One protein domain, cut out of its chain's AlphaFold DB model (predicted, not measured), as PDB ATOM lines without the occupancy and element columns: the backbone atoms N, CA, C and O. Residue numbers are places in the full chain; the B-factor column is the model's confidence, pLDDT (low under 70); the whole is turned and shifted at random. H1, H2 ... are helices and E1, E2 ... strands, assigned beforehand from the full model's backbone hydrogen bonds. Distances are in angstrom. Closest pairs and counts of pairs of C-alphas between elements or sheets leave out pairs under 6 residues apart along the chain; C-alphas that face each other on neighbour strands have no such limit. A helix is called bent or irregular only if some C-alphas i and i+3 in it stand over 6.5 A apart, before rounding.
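Overview. This is residues 9 to 107 of the 110 residues of an uncharacterized protein of Alcaligenaceae bacterium (UniProt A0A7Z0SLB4). A long, twisted sheet of five strands has two short helices, H1 and H2, over one face near one end of its strands, and a third, H3, by the other end. The printed part has 99 residues, with three named helices and five named strands in the order E1 E2 H1 H2 E3 H3 E4 E5. The sheet's order is E1 E2 E5 E4 E3, antiparallel throughout, and the class is mixed, helices and strands. The whole is compact, with a radius of gyration of the C-alphas of 14.4 A, yet elongated in outline, spanning 42 by 25 by 22 A.

Arrangement. E1, residues 9 to 16, and E2, residues 19 to 26, form a hairpin, with N 14 and O 21 2.8 A apart, within hydrogen-bond range. H1, residues 27 to 35, is on the sheet at a height of 8.7 A and lies over E2. H1 is irregular, with C-alphas 28 and 31 7.8 A apart. H2, residues 43 to 51, touches H1, the closest C-alphas being those of Val 32 and Leu 46, 6.4 A apart; they run opposite ways at a steep tilt of 68 degrees, only just short of about perpendicular. H1 and H2 on one face of the sheet make two layers, helices over one face of a sheet. E3, residues 55 to 66, is an edge strand and bends by 54 degrees at residue 63. H3, residues 69 to 75, is on the sheet at a height of 7.9 A, over none of its strands, but only just: 2 of its C-alphas fall on E2, residues 19 to 26. H3 is apart from H1 and H2. E4, residues 82 to 92, is the antiparallel neighbour of E3, with N 61 and O 87 2.9 A apart. E5, residues 97 to 106, forms a hairpin with E4, with N 86 and O 103 2.8 A apart, and is also the antiparallel neighbour of E2, with N 22 and O 102 2.8 A apart. H2 lies over E5 and, only just, over E4, on which 3 of its C-alphas fall, at a height of 9.5 A over the sheet. In H2 and H3 every O i to N i+4 pair is within hydrogen-bond range; in H1 0 of 5 are, and 4 of 6 O i to N i+3 pairs.

Along the chain. E1 begins at C-alpha 9 (16.694, 6.926, -25.824) and is 21.3 A long; E2 is 23.3 A, H1 14.9 A and H2 11.7 A. E3 is 30.1 A, H3 9.9 A, E4 33.0 A and E5 27.1 A, ending at C-alpha 106 (-6.899, -0.971, -22.563).

Size, cuts and confidence. The C-alphas farthest apart, those of Gly 52 and Ser 80, are 42.8 A apart. The printed part has no cut, and no link is long. The mean pLDDT of the printed part is 87.5; residues 9 to 12 and residue 40 are under 70.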
ATOM      1  N   LYS A   9      17.499   5.757 -26.192       64.12
ATOM      2  CA  LYS A   9      16.694   6.926 -25.824       64.12
ATOM      3  C   LYS A   9      15.249   6.719 -26.260       64.12
ATOM      4  O   LYS A   9      14.978   6.130 -27.303       64.12
ATOM      5  N   MET A  10      14.310   7.214 -25.455       64.75
ATOM      6  CA  MET A  10      12.920   7.346 -25.892       64.75
ATOM      7  C   MET A  10      12.877   8.457 -26.934       64.75
ATOM      8  O   MET A  10      13.061   9.619 -26.580       64.75
ATOM      9  N   LEU A  11      12.663   8.104 -28.196       67.50
ATOM     10  CA  LEU A  11      12.710   9.085 -29.280       67.50
ATOM     11  C   LEU A  11      11.314   9.518 -29.719       67.50
ATOM     12  O   LEU A  11      11.148  10.637 -30.197       67.50
ATOM     13  N   ARG A  12      10.287   8.681 -29.511       69.31
ATOM     14  CA  ARG A  12       8.912   9.068 -29.837       69.31
ATOM     15  C   ARG A  12       7.858   8.353 -29.007       69.31
ATOM     16  O   ARG A  12       7.996   7.175 -28.685       69.31
ATOM     17  N   SER A  13       6.767   9.058 -28.722       74.06
ATOM     18  CA  SER A  13       5.518   8.472 -28.242       74.06
ATOM     19  C   SER A  13       4.415   8.657 -29.284       74.06
ATOM     20  O   SER A  13       4.316   9.698 -29.935       74.06
ATOM     21  N   VAL A  14       3.596   7.625 -29.465       73.12
ATOM     22  CA  VAL A  14       2.431   7.625 -30.354       73.12
ATOM     23  C   VAL A  14       1.198   7.347 -29.507       73.12
ATOM     24  O   VAL A  14       1.144   6.353 -28.782       73.12
ATOM     25  N   LYS A  15       0.204   8.233 -29.594       77.81
ATOM     26  CA  LYS A  15      -1.089   8.088 -28.921       77.81
ATOM     27  C   LYS A  15      -2.167   7.837 -29.971       77.81
ATOM     28  O   LYS A  15      -2.417   8.696 -30.810       77.81
ATOM     29  N   LEU A  16      -2.808   6.679 -29.886       74.38
ATOM     30  CA  LEU A  16      -4.002   6.320 -30.652       74.38
ATOM     31  C   LEU A  16      -5.162   6.070 -29.673       74.38
ATOM     32  O   LEU A  16      -4.921   5.877 -28.476       74.38
ATOM     33  N   PRO A  17      -6.425   6.067 -30.127       76.38
ATOM     34  CA  PRO A  17      -7.548   5.699 -29.268       76.38
ATOM     35  C   PRO A  17      -7.303   4.348 -28.575       76.38
ATOM     36  O   PRO A  17      -7.059   3.339 -29.233       76.38
ATOM     37  N   GLY A  18      -7.296   4.341 -27.239       80.56
ATOM     38  CA  GLY A  18      -7.079   3.138 -26.423       80.56
ATOM     39  C   GLY A  18      -5.654   2.564 -26.410       80.56
ATOM     40  O   GLY A  18      -5.440   1.543 -25.754       80.56
ATOM     41  N   ILE A  19      -4.681   3.193 -27.088       86.44
ATOM     42  CA  ILE A  19      -3.297   2.709 -27.200       86.44
ATOM     43  C   ILE A  19      -2.308   3.855 -26.965       86.44
ATOM     44  O   ILE A  19      -2.337   4.879 -27.646       86.44
ATOM     45  N   LEU A  20      -1.367   3.644 -26.050       88.56
ATOM     46  CA  LEU A  20      -0.161   4.453 -25.933       88.56
ATOM     47  C   LEU A  20       1.055   3.592 -26.273       88.56
ATOM     48  O   LEU A  20       1.283   2.562 -25.639       88.56
ATOM     49  N   ALA A  21       1.854   4.028 -27.241       87.56
ATOM     50  CA  ALA A  21       3.111   3.386 -27.596       87.56
ATOM     51  C   ALA A  21       4.293   4.338 -27.372       87.56
ATOM     52  O   ALA A  21       4.232   5.510 -27.733       87.56
ATOM     53  N   GLY A  22       5.368   3.830 -26.780       89.44
ATOM     54  CA  GLY A  22       6.677   4.468 -26.721       89.44
ATOM     55  C   GLY A  22       7.664   3.680 -27.574       89.44
ATOM     56  O   GLY A  22       7.722   2.455 -27.472       89.44
ATOM     57  N   ILE A  23       8.421   4.385 -28.407       88.56
ATOM     58  CA  ILE A  23       9.443   3.823 -29.287       88.56
ATOM     59  C   ILE A  23      10.800   4.329 -28.808       88.56
ATOM     60  O   ILE A  23      11.029   5.537 -28.661       88.56
ATOM     61  N   TYR A  24      11.693   3.382 -28.564       89.62
ATOM     62  CA  TYR A  24      13.057   3.611 -28.131       89.62
ATOM     63  C   TYR A  24      13.988   3.090 -29.216       89.62
ATOM     64  O   TYR A  24      13.866   1.936 -29.624       89.62
ATOM     65  N   LEU A  25      14.913   3.933 -29.665       88.50
ATOM     66  CA  LEU A  25      15.944   3.548 -30.626       88.50
ATOM     67  C   LEU A  25      17.322   3.871 -30.051       88.50
ATOM     68  O   LEU A  25      17.467   4.704 -29.146       88.50
ATOM     69  N   ARG A  26      18.342   3.225 -30.613       85.62
ATOM     70  CA  ARG A  26      19.738   3.616 -30.396       85.62
ATOM     71  C   ARG A  26      19.996   4.996 -31.006       85.62
ATOM     72  O   ARG A  26      19.418   5.335 -32.036       85.62
ATOM     73  N   ASN A  27      20.905   5.765 -30.405       85.25
ATOM     74  CA  ASN A  27      21.234   7.126 -30.863       85.25
ATOM     75  C   ASN A  27      21.728   7.174 -32.319       85.25
ATOM     76  O   ASN A  27      21.465   8.132 -33.030       85.25
ATOM     77  N   GLU A  28      22.413   6.134 -32.789       88.31
ATOM     78  CA  GLU A  28      22.881   6.044 -34.180       88.31
ATOM     79  C   GLU A  28      21.745   6.064 -35.221       88.31
ATOM     80  O   GLU A  28      21.984   6.412 -36.377       88.31
ATOM     81  N   TYR A  29      20.507   5.765 -34.803       89.56
ATOM     82  CA  TYR A  29      19.306   5.815 -35.636       89.56
ATOM     83  C   TYR A  29      18.508   7.124 -35.499       89.56
ATOM     84  O   TYR A  29      17.357   7.200 -35.924       89.56
ATOM     85  N   GLU A  30      19.078   8.175 -34.905       86.88
ATOM     86  CA  GLU A  30      18.368   9.440 -34.656       86.88
ATOM     87  C   GLU A  30      17.807  10.086 -35.939       86.88
ATOM     88  O   GLU A  30      16.733  10.686 -35.908       86.88
ATOM     89  N   ALA A  31      18.449   9.879 -37.095       88.19
ATOM     90  CA  ALA A  31      18.031  10.483 -38.363       88.19
ATOM     91  C   ALA A  31      16.646  10.021 -38.860       88.19
ATOM     92  O   ALA A  31      16.047  10.687 -39.705       88.19
ATOM     93  N   VAL A  32      16.109   8.899 -38.355       88.44
ATOM     94  CA  VAL A  32      14.764   8.429 -38.738       88.44
ATOM     95  C   VAL A  32      13.652   8.907 -37.807       88.44
ATOM     96  O   VAL A  32      12.483   8.740 -38.140       88.44
ATOM     97  N   VAL A  33      13.968   9.540 -36.672       85.50
ATOM     98  CA  VAL A  33      12.978   9.925 -35.644       85.50
ATOM     99  C   VAL A  33      11.906  10.868 -36.185       85.50
ATOM    100  O   VAL A  33      10.711  10.693 -35.911       85.50
ATOM    101  N   GLU A  34      12.316  11.848 -36.987       85.19
ATOM    102  CA  GLU A  34      11.407  12.825 -37.590       85.19
ATOM    103  C   GLU A  34      10.471  12.189 -38.628       85.19
ATOM    104  O   GLU A  34       9.354  12.664 -38.826       85.19
ATOM    105  N   LYS A  35      10.882  11.059 -39.218       85.00
ATOM    106  CA  LYS A  35      10.133  10.304 -40.237       85.00
ATOM    107  C   LYS A  35       9.144   9.297 -39.642       85.00
ATOM    108  O   LYS A  35       8.295   8.750 -40.346       85.00
ATOM    109  N   ILE A  36       9.219   9.030 -38.338       84.12
ATOM    110  CA  ILE A  36       8.287   8.111 -37.678       84.12
ATOM    111  C   ILE A  36       6.862   8.671 -37.791       84.12
ATOM    112  O   ILE A  36       6.564   9.763 -37.308       84.12
ATOM    113  N   GLY A  37       5.967   7.899 -38.408       78.38
ATOM    114  CA  GLY A  37       4.571   8.285 -38.621       78.38
ATOM    115  C   GLY A  37       4.325   9.204 -39.821       78.38
ATOM    116  O   GLY A  37       3.182   9.607 -40.017       78.38
ATOM    117  N   THR A  38       5.345   9.529 -40.628       80.81
ATOM    118  CA  THR A  38       5.162  10.280 -41.889       80.81
ATOM    119  C   THR A  38       4.927   9.370 -43.094       80.81
ATOM    120  O   THR A  38       4.465   9.843 -44.127       80.81
ATOM    121  N   GLN A  39       5.239   8.077 -42.976       74.81
ATOM    122  CA  GLN A  39       5.014   7.069 -44.010       74.81
ATOM    123  C   GLN A  39       4.340   5.820 -43.439       74.81
ATOM    124  O   GLN A  39       4.394   5.561 -42.235       74.81
ATOM    125  N   LEU A  40       3.684   5.057 -44.315       68.44
ATOM    126  CA  LEU A  40       3.106   3.760 -43.972       68.44
ATOM    127  C   LEU A  40       4.230   2.759 -43.679       68.44
ATOM    128  O   LEU A  40       5.176   2.648 -44.453       68.44
ATOM    129  N   GLY A  41       4.107   2.023 -42.577       73.75
ATOM    130  CA  GLY A  41       5.091   1.024 -42.155       73.75
ATOM    131  C   GLY A  41       5.490   1.167 -40.689       73.75
ATOM    132  O   GLY A  41       5.114   2.121 -40.007       73.75
ATOM    133  N   GLY A  42       6.228   0.177 -40.189       80.44
ATOM    134  CA  GLY A  42       6.839   0.239 -38.862       80.44
ATOM    135  C   GLY A  42       8.158   1.007 -38.889       80.44
ATOM    136  O   GLY A  42       8.715   1.286 -39.949       80.44
ATOM    137  N   VAL A  43       8.697   1.319 -37.712       87.94
ATOM    138  CA  VAL A  43       9.996   2.001 -37.614       87.94
ATOM    139  C   VAL A  43      11.124   1.145 -38.188       87.94
ATOM    140  O   VAL A  43      12.003   1.679 -38.854       87.94
ATOM    141  N   TYR A  44      11.046  -0.181 -38.067       86.88
ATOM    142  CA  TYR A  44      11.972  -1.086 -38.744       86.88
ATOM    143  C   TYR A  44      12.082  -0.864 -40.262       86.88
ATOM    144  O   TYR A  44      13.168  -1.026 -40.807       86.88
ATOM    145  N   THR A  45      11.008  -0.452 -40.948       88.81
ATOM    146  CA  THR A  45      11.056  -0.150 -42.388       88.81
ATOM    147  C   THR A  45      11.957   1.053 -42.658       88.81
ATOM    148  O   THR A  45      12.796   1.003 -43.552       88.81
ATOM    149  N   LEU A  46      11.863   2.094 -41.820       91.00
ATOM    150  CA  LEU A  46      12.760   3.249 -41.886       91.00
ATOM    151  C   LEU A  46      14.215   2.841 -41.641       91.00
ATOM    152  O   LEU A  46      15.113   3.365 -42.291       91.00
ATOM    153  N   LEU A  47      14.459   1.905 -40.721       91.31
ATOM    154  CA  LEU A  47      15.809   1.407 -40.444       91.31
ATOM    155  C   LEU A  47      16.385   0.625 -41.631       91.31
ATOM    156  O   LEU A  47      17.555   0.803 -41.967       91.31
ATOM    157  N   THR A  48      15.562  -0.173 -42.310       91.25
ATOM    158  CA  THR A  48      15.963  -0.859 -43.543       91.25
ATOM    159  C   THR A  48      16.300   0.126 -44.656       91.25
ATOM    160  O   THR A  48      17.364   0.020 -45.258       91.25
ATOM    161  N   GLU A  49      15.447   1.118 -44.897       91.50
ATOM    162  CA  GLU A  49      15.634   2.091 -45.980       91.50
ATOM    163  C   GLU A  49      16.824   3.032 -45.743       91.50
ATOM    164  O   GLU A  49      17.565   3.340 -46.675       91.50
ATOM    165  N   HIS A  50      17.019   3.497 -44.505       92.69
ATOM    166  CA  HIS A  50      18.023   4.517 -44.193       92.69
ATOM    167  C   HIS A  50      19.379   3.959 -43.763       92.69
ATOM    168  O   HIS A  50      20.390   4.635 -43.951       92.69
ATOM    169  N   TYR A  51      19.411   2.760 -43.182       92.25
ATOM    170  CA  TYR A  51      20.626   2.182 -42.603       92.25
ATOM    171  C   TYR A  51      20.976   0.800 -43.167       92.25
ATOM    172  O   TYR A  51      22.008   0.247 -42.797       92.25
ATOM    173  N   GLY A  52      20.146   0.228 -44.050       93.31
ATOM    174  CA  GLY A  52      20.343  -1.131 -44.564       93.31
ATOM    175  C   GLY A  52      20.130  -2.219 -43.507       93.31
ATOM    176  O   GLY A  52      20.517  -3.369 -43.706       93.31
ATOM    177  N   GLU A  53      19.534  -1.867 -42.368       94.44
ATOM    178  CA  GLU A  53      19.302  -2.795 -41.267       94.44
ATOM    179  C   GLU A  53      18.151  -3.755 -41.593       94.44
ATOM    180  O   GLU A  53      17.118  -3.362 -42.133       94.44
ATOM    181  N   THR A  54      18.291  -5.028 -41.235       94.00
ATOM    182  CA  THR A  54      17.246  -6.042 -41.458       94.00
ATOM    183  C   THR A  54      16.820  -6.632 -40.127       94.00
ATOM    184  O   THR A  54      17.666  -7.110 -39.378       94.00
ATOM    185  N   VAL A  55      15.517  -6.626 -39.831       92.25
ATOM    186  CA  VAL A  55      14.976  -7.331 -38.658       92.25
ATOM    187  C   VAL A  55      15.041  -8.832 -38.916       92.25
ATOM    188  O   VAL A  55      14.432  -9.321 -39.861       92.25
ATOM    189  N   GLU A  56      15.736  -9.554 -38.047       95.81
ATOM    190  CA  GLU A  56      15.771 -11.019 -38.041       95.81
ATOM    191  C   GLU A  56      14.823 -11.586 -36.981       95.81
ATOM    192  O   GLU A  56      14.105 -12.554 -37.228       95.81
ATOM    193  N   LEU A  57      14.792 -10.966 -35.799       94.19
ATOM    194  CA  LEU A  57      14.067 -11.484 -34.647       94.19
ATOM    195  C   LEU A  57      13.278 -10.380 -33.950       94.19
ATOM    196  O   LEU A  57      13.777  -9.276 -33.724       94.19
ATOM    197  N   ILE A  58      12.051 -10.711 -33.553       94.00
ATOM    198  CA  ILE A  58      11.238  -9.890 -32.660       94.00
ATOM    199  C   ILE A  58      10.954 -10.707 -31.405       94.00
ATOM    200  O   ILE A  58      10.223 -11.695 -31.447       94.00
ATOM    201  N   GLU A  59      11.509 -10.275 -30.279       95.56
ATOM    202  CA  GLU A  59      11.180 -10.827 -28.965       95.56
ATOM    203  C   GLU A  59      10.059 -10.008 -28.338       95.56
ATOM    204  O   GLU A  59      10.126  -8.776 -28.306       95.56
ATOM    205  N   MET A  60       9.032 -10.684 -27.829       95.81
ATOM    206  CA  MET A  60       7.864 -10.035 -27.248       95.81
ATOM    207  C   MET A  60       7.580 -10.559 -25.845       95.81
ATOM    208  O   MET A  60       7.441 -11.761 -25.635       95.81
ATOM    209  N   GLU A  61       7.420  -9.635 -24.905       95.69
ATOM    210  CA  GLU A  61       6.863  -9.895 -23.582       95.69
ATOM    211  C   GLU A  61       5.469  -9.267 -23.508       95.69
ATOM    212  O   GLU A  61       5.296  -8.084 -23.813       95.69
ATOM    213  N   ILE A  62       4.475 -10.059 -23.108       94.06
ATOM    214  CA  ILE A  62       3.096  -9.611 -22.912       94.06
ATOM    215  C   ILE A  62       2.724  -9.857 -21.454       94.06
ATOM    216  O   ILE A  62       2.894 -10.962 -20.944       94.06
ATOM    217  N   SER A  63       2.194  -8.837 -20.787       94.25
ATOM    218  CA  SER A  63       1.725  -8.947 -19.409       94.25
ATOM    219  C   SER A  63       0.447  -8.151 -19.177       94.25
ATOM    220  O   SER A  63       0.218  -7.097 -19.775       94.25
ATOM    221  N   ALA A  64      -0.392  -8.655 -18.273       92.94
ATOM    222  CA  ALA A  64      -1.445  -7.851 -17.677       92.94
ATOM    223  C   ALA A  64      -0.808  -6.837 -16.720       92.94
ATOM    224  O   ALA A  64       0.083  -7.162 -15.933       92.94
ATOM    225  N   SER A  65      -1.259  -5.594 -16.798       91.75
ATOM    226  CA  SER A  65      -0.743  -4.489 -16.007       91.75
ATOM    227  C   SER A  65      -1.861  -3.511 -15.659       91.75
ATOM    228  O   SER A  65      -3.037  -3.735 -15.937       91.75
ATOM    229  N   ARG A  66      -1.472  -2.406 -15.034       89.94
ATOM    230  CA  ARG A  66      -2.304  -1.229 -14.802       89.94
ATOM    231  C   ARG A  66      -1.660  -0.034 -15.483       89.94
ATOM    232  O   ARG A  66      -0.439  -0.006 -15.666       89.94
ATOM    233  N   PHE A  67      -2.451   0.975 -15.827       86.31
ATOM    234  CA  PHE A  67      -1.879   2.206 -16.358       86.31
ATOM    235  C   PHE A  67      -1.076   2.948 -15.278       86.31
ATOM    236  O   PHE A  67      -1.594   3.219 -14.193       86.31
ATOM    237  N   PRO A  68       0.175   3.361 -15.559       88.00
ATOM    238  CA  PRO A  68       0.860   4.331 -14.713       88.00
ATOM    239  C   PRO A  68       0.017   5.606 -14.581       88.00
ATOM    240  O   PRO A  68      -0.523   6.072 -15.580       88.00
ATOM    241  N   ILE A  69      -0.041   6.221 -13.395       88.31
ATOM    242  CA  ILE A  69      -0.932   7.368 -13.097       88.31
ATOM    243  C   ILE A  69      -0.877   8.467 -14.174       88.31
ATOM    244  O   ILE A  69      -1.908   8.953 -14.636       88.31
ATOM    245  N   LYS A  70       0.332   8.845 -14.615       86.19
ATOM    246  CA  LYS A  70       0.521   9.868 -15.658       86.19
ATOM    247  C   LYS A  70      -0.081   9.453 -17.006       86.19
ATOM    248  O   LYS A  70      -0.656  10.285 -17.699       86.19
ATOM    249  N   VAL A  71       0.047   8.176 -17.363       85.69
ATOM    250  CA  VAL A  71      -0.498   7.605 -18.600       85.69
ATOM    251  C   VAL A  71      -2.014   7.468 -18.509       85.69
ATOM    252  O   VAL A  71      -2.697   7.854 -19.448       85.69
ATOM    253  N   ALA A  72      -2.538   6.986 -17.378       87.94
ATOM    254  CA  ALA A  72      -3.973   6.850 -17.132       87.94
ATOM    255  C   ALA A  72      -4.687   8.192 -17.359       87.94
ATOM    256  O   ALA A  72      -5.555   8.309 -18.224       87.94
ATOM    257  N   ARG A  73      -4.179   9.255 -16.719       87.19
ATOM    258  CA  ARG A  73      -4.679  10.626 -16.890       87.19
ATOM    259  C   ARG A  73      -4.589  11.122 -18.333       87.19
ATOM    260  O   ARG A  73      -5.521  11.751 -18.818       87.19
ATOM    261  N   LEU A  74      -3.478  10.850 -19.022       84.88
ATOM    262  CA  LEU A  74      -3.295  11.238 -20.424       84.88
ATOM    263  C   LEU A  74      -4.303  10.540 -21.350       84.88
ATOM    264  O   LEU A  74      -4.689  11.108 -22.372       84.88
ATOM    265  N   MET A  75      -4.683   9.308 -21.023       83.62
ATOM    266  CA  MET A  75      -5.538   8.454 -21.845       83.62
ATOM    267  C   MET A  75      -7.023   8.522 -21.464       83.62
ATOM    268  O   MET A  75      -7.842   8.022 -22.228       83.62
ATOM    269  N   GLY A  76      -7.371   9.167 -20.346       87.19
ATOM    270  CA  GLY A  76      -8.746   9.217 -19.839       87.19
ATOM    271  C   GLY A  76      -9.191   7.919 -19.159       87.19
ATOM    272  O   GLY A  76     -10.373   7.604 -19.190       87.19
ATOM    273  N   TYR A  77      -8.244   7.173 -18.582       89.00
ATOM    274  CA  TYR A  77      -8.486   5.959 -17.799       89.00
ATOM    275  C   TYR A  77      -8.137   6.182 -16.328       89.00
ATOM    276  O   TYR A  77      -7.361   7.082 -15.988       89.00
ATOM    277  N   GLU A  78      -8.642   5.307 -15.467       90.06
ATOM    278  CA  GLU A  78      -8.227   5.230 -14.072       90.06
ATOM    279  C   GLU A  78      -6.919   4.441 -13.940       90.06
ATOM    280  O   GLU A  78      -6.639   3.498 -14.682       90.06
ATOM    281  N   ALA A  79      -6.086   4.788 -12.956       88.94
ATOM    282  CA  ALA A  79      -4.830   4.066 -12.716       88.94
ATOM    283  C   ALA A  79      -5.054   2.608 -12.264       88.94
ATOM    284  O   ALA A  79      -4.133   1.796 -12.300       88.94
ATOM    285  N   SER A  80      -6.264   2.270 -11.813       89.69
ATOM    286  CA  SER A  80      -6.677   0.902 -11.498       89.69
ATOM    287  C   SER A  80      -7.120   0.099 -12.716       89.69
ATOM    288  O   SER A  80      -7.213  -1.125 -12.595       89.69
ATOM    289  N   ASP A  81      -7.392   0.753 -13.850       89.38
ATOM    290  CA  ASP A  81      -7.958   0.086 -15.018       89.38
ATOM    291  C   ASP A  81      -6.993  -0.971 -15.572       89.38
ATOM    292  O   ASP A  81      -5.773  -0.750 -15.623       89.38
ATOM    293  N   PRO A  82      -7.526  -2.133 -15.992       90.94
ATOM    294  CA  PRO A  82      -6.723  -3.203 -16.549       90.94
ATOM    295  C   PRO A  82      -6.137  -2.779 -17.899       90.94
ATOM    296  O   PRO A  82      -6.837  -2.328 -18.809       90.94
ATOM    297  N   ALA A  83      -4.831  -2.972 -18.037       91.75
ATOM    298  CA  ALA A  83      -4.083  -2.679 -19.246       91.75
ATOM    299  C   ALA A  83      -3.308  -3.912 -19.714       91.75
ATOM    300  O   ALA A  83      -2.857  -4.730 -18.914       91.75
ATOM    301  N   LEU A  84      -3.101  -4.013 -21.021       93.62
ATOM    302  CA  LEU A  84      -2.147  -4.937 -21.612       93.62
ATOM    303  C   LEU A  84      -0.842  -4.180 -21.864       93.62
ATOM    304  O   LEU A  84      -0.829  -3.202 -22.618       93.62
ATOM    305  N   LEU A  85       0.237  -4.632 -21.231       92.88
ATOM    306  CA  LEU A  85       1.592  -4.161 -21.478       92.88
ATOM    307  C   LEU A  85       2.276  -5.125 -22.443       92.88
ATOM    308  O   LEU A  85       2.356  -6.325 -22.192       92.88
ATOM    309  N   MET A  86       2.801  -4.579 -23.528       94.50
ATOM    310  CA  MET A  86       3.578  -5.308 -24.515       94.50
ATOM    311  C   MET A  86       4.930  -4.629 -24.686       94.50
ATOM    312  O   MET A  86       4.991  -3.429 -24.947       94.50
ATOM    313  N   ILE A  87       6.007  -5.393 -24.553       94.00
ATOM    314  CA  ILE A  87       7.373  -4.935 -24.809       94.00
ATOM    315  C   ILE A  87       7.900  -5.760 -25.974       94.00
ATOM    316  O   ILE A  87       7.941  -6.982 -25.894       94.00
ATOM    317  N   ARG A  88       8.272  -5.092 -27.063       94.38
ATOM    318  CA  ARG A  88       8.812  -5.716 -28.273       94.38
ATOM    319  C   ARG A  88      10.235  -5.243 -28.478       94.38
ATOM    320  O   ARG A  88      10.453  -4.038 -28.496       94.38
ATOM    321  N   SER A  89      11.166  -6.172 -28.649       94.00
ATOM    322  CA  SER A  89      12.561  -5.887 -28.984       94.00
ATOM    323  C   SER A  89      12.853  -6.419 -30.380       94.00
ATOM    324  O   SER A  89      12.719  -7.617 -30.618       94.00
ATOM    325  N   PHE A  90      13.241  -5.534 -31.291       93.44
ATOM    326  CA  PHE A  90      13.557  -5.861 -32.678       93.44
ATOM    327  C   PHE A  90      15.069  -5.979 -32.818       93.44
ATOM    328  O   PHE A  90      15.794  -5.038 -32.484       93.44
ATOM    329  N   LYS A  91      15.543  -7.125 -33.301       93.56
ATOM    330  CA  LYS A  91      16.965  -7.430 -33.439       93.56
ATOM    331  C   LYS A  91      17.324  -7.726 -34.885       93.56
ATOM    332  O   LYS A  91      16.519  -8.311 -35.613       93.56
ATOM    333  N   ASN A  92      18.521  -7.313 -35.289       93.88
ATOM    334  CA  ASN A  92      19.067  -7.655 -36.598       93.88
ATOM    335  C   ASN A  92      19.812  -8.997 -36.590       93.88
ATOM    336  O   ASN A  92      19.939  -9.635 -35.546       93.88
ATOM    337  N   THR A  93      20.369  -9.360 -37.747       92.44
ATOM    338  CA  THR A  93      21.156 -10.586 -37.985       92.44
ATOM    339  C   THR A  93      22.410 -10.731 -37.119       92.44
ATOM    340  O   THR A  93      22.980 -11.810 -36.999       92.44
ATOM    341  N   SER A  94      22.872  -9.640 -36.507       93.31
ATOM    342  CA  SER A  94      23.981  -9.633 -35.546       93.31
ATOM    343  C   SER A  94      23.493  -9.681 -34.092       93.31
ATOM    344  O   SER A  94      24.259  -9.384 -33.177       93.31
ATOM    345  N   ASN A  95      22.211 -10.001 -33.859       90.81
ATOM    346  CA  ASN A  95      21.533  -9.971 -32.558       90.81
ATOM    347  C   ASN A  95      21.556  -8.583 -31.872       90.81
ATOM    348  O   ASN A  95      21.358  -8.458 -30.660       90.81
ATOM    349  N   LYS A  96      21.789  -7.514 -32.643       91.12
ATOM    350  CA  LYS A  96      21.810  -6.130 -32.158       91.12
ATOM    351  C   LYS A  96      20.381  -5.616 -32.039       91.12
ATOM    352  O   LYS A  96      19.630  -5.658 -33.009       91.12
ATOM    353  N   ILE A  97      20.018  -5.099 -30.865       91.44
ATOM    354  CA  ILE A  97      18.715  -4.460 -30.643       91.44
ATOM    355  C   ILE A  97      18.680  -3.137 -31.399       91.44
ATOM    356  O   ILE A  97      19.457  -2.233 -31.108       91.44
ATOM    357  N   MET A  98      17.756  -3.017 -32.340       90.81
ATOM    358  CA  MET A  98      17.575  -1.807 -33.133       90.81
ATOM    359  C   MET A  98      16.481  -0.908 -32.565       90.81
ATOM    360  O   MET A  98      16.643   0.308 -32.467       90.81
ATOM    361  N   GLU A  99      15.377  -1.532 -32.157       91.12
ATOM    362  CA  GLU A  99      14.180  -0.868 -31.660       91.12
ATOM    363  C   GLU A  99      13.636  -1.610 -30.446       91.12
ATOM    364  O   GLU A  99      13.628  -2.844 -30.395       91.12
ATOM    365  N   ILE A 100      13.127  -0.841 -29.487       92.00
ATOM    366  CA  ILE A 100      12.256  -1.345 -28.434       92.00
ATOM    367  C   ILE A 100      10.951  -0.562 -28.469       92.00
ATOM    368  O   ILE A 100      10.937   0.655 -28.285       92.00
ATOM    369  N   ALA A 101       9.842  -1.270 -28.660       90.94
ATOM    370  CA  ALA A 101       8.507  -0.699 -28.627       90.94
ATOM    371  C   ALA A 101       7.773  -1.162 -27.368       90.94
ATOM    372  O   ALA A 101       7.493  -2.350 -27.192       90.94
ATOM    373  N   ILE A 102       7.421  -0.211 -26.509       91.88
ATOM    374  CA  ILE A 102       6.592  -0.437 -25.325       91.88
ATOM    375  C   ILE A 102       5.185   0.032 -25.653       91.88
ATOM    376  O   ILE A 102       4.987   1.160 -26.087       91.88
ATOM    377  N   THR A 103       4.189  -0.821 -25.477       91.75
ATOM    378  CA  THR A 103       2.793  -0.507 -25.779       91.75
ATOM    379  C   THR A 103       1.927  -0.818 -24.571       91.75
ATOM    380  O   THR A 103       1.969  -1.923 -24.043       91.75
ATOM    381  N   LEU A 104       1.147   0.169 -24.142       91.38
ATOM    382  CA  LEU A 104       0.092   0.048 -23.145       91.38
ATOM    383  C   LEU A 104      -1.244   0.246 -23.852       91.38
ATOM    384  O   LEU A 104      -1.458   1.277 -24.491       91.38
ATOM    385  N   ARG A 105      -2.153  -0.717 -23.730       90.62
ATOM    386  CA  ARG A 105      -3.514  -0.594 -24.266       90.62
ATOM    387  C   ARG A 105      -4.558  -1.032 -23.255       90.62
ATOM    388  O   ARG A 105      -4.267  -1.867 -22.404       90.62
ATOM    389  N   THR A 106      -5.767  -0.492 -23.368       85.50
ATOM    390  CA  THR A 106      -6.899  -0.971 -22.563       85.50
ATOM    391  C   THR A 106      -7.304  -2.383 -22.993       85.50
ATOM    392  O   THR A 106      -7.159  -2.752 -24.167       85.50
ATOM    393  N   ILE A 107      -7.798  -3.170 -22.036       80.06
ATOM    394  CA  ILE A 107      -8.375  -4.500 -22.279       80.06
ATOM    395  C   ILE A 107      -9.889  -4.400 -22.540       80.06
ATOM    396  O   ILE A 107     -10.436  -5.238 -23.246       80.06
TER     397      ILE A 107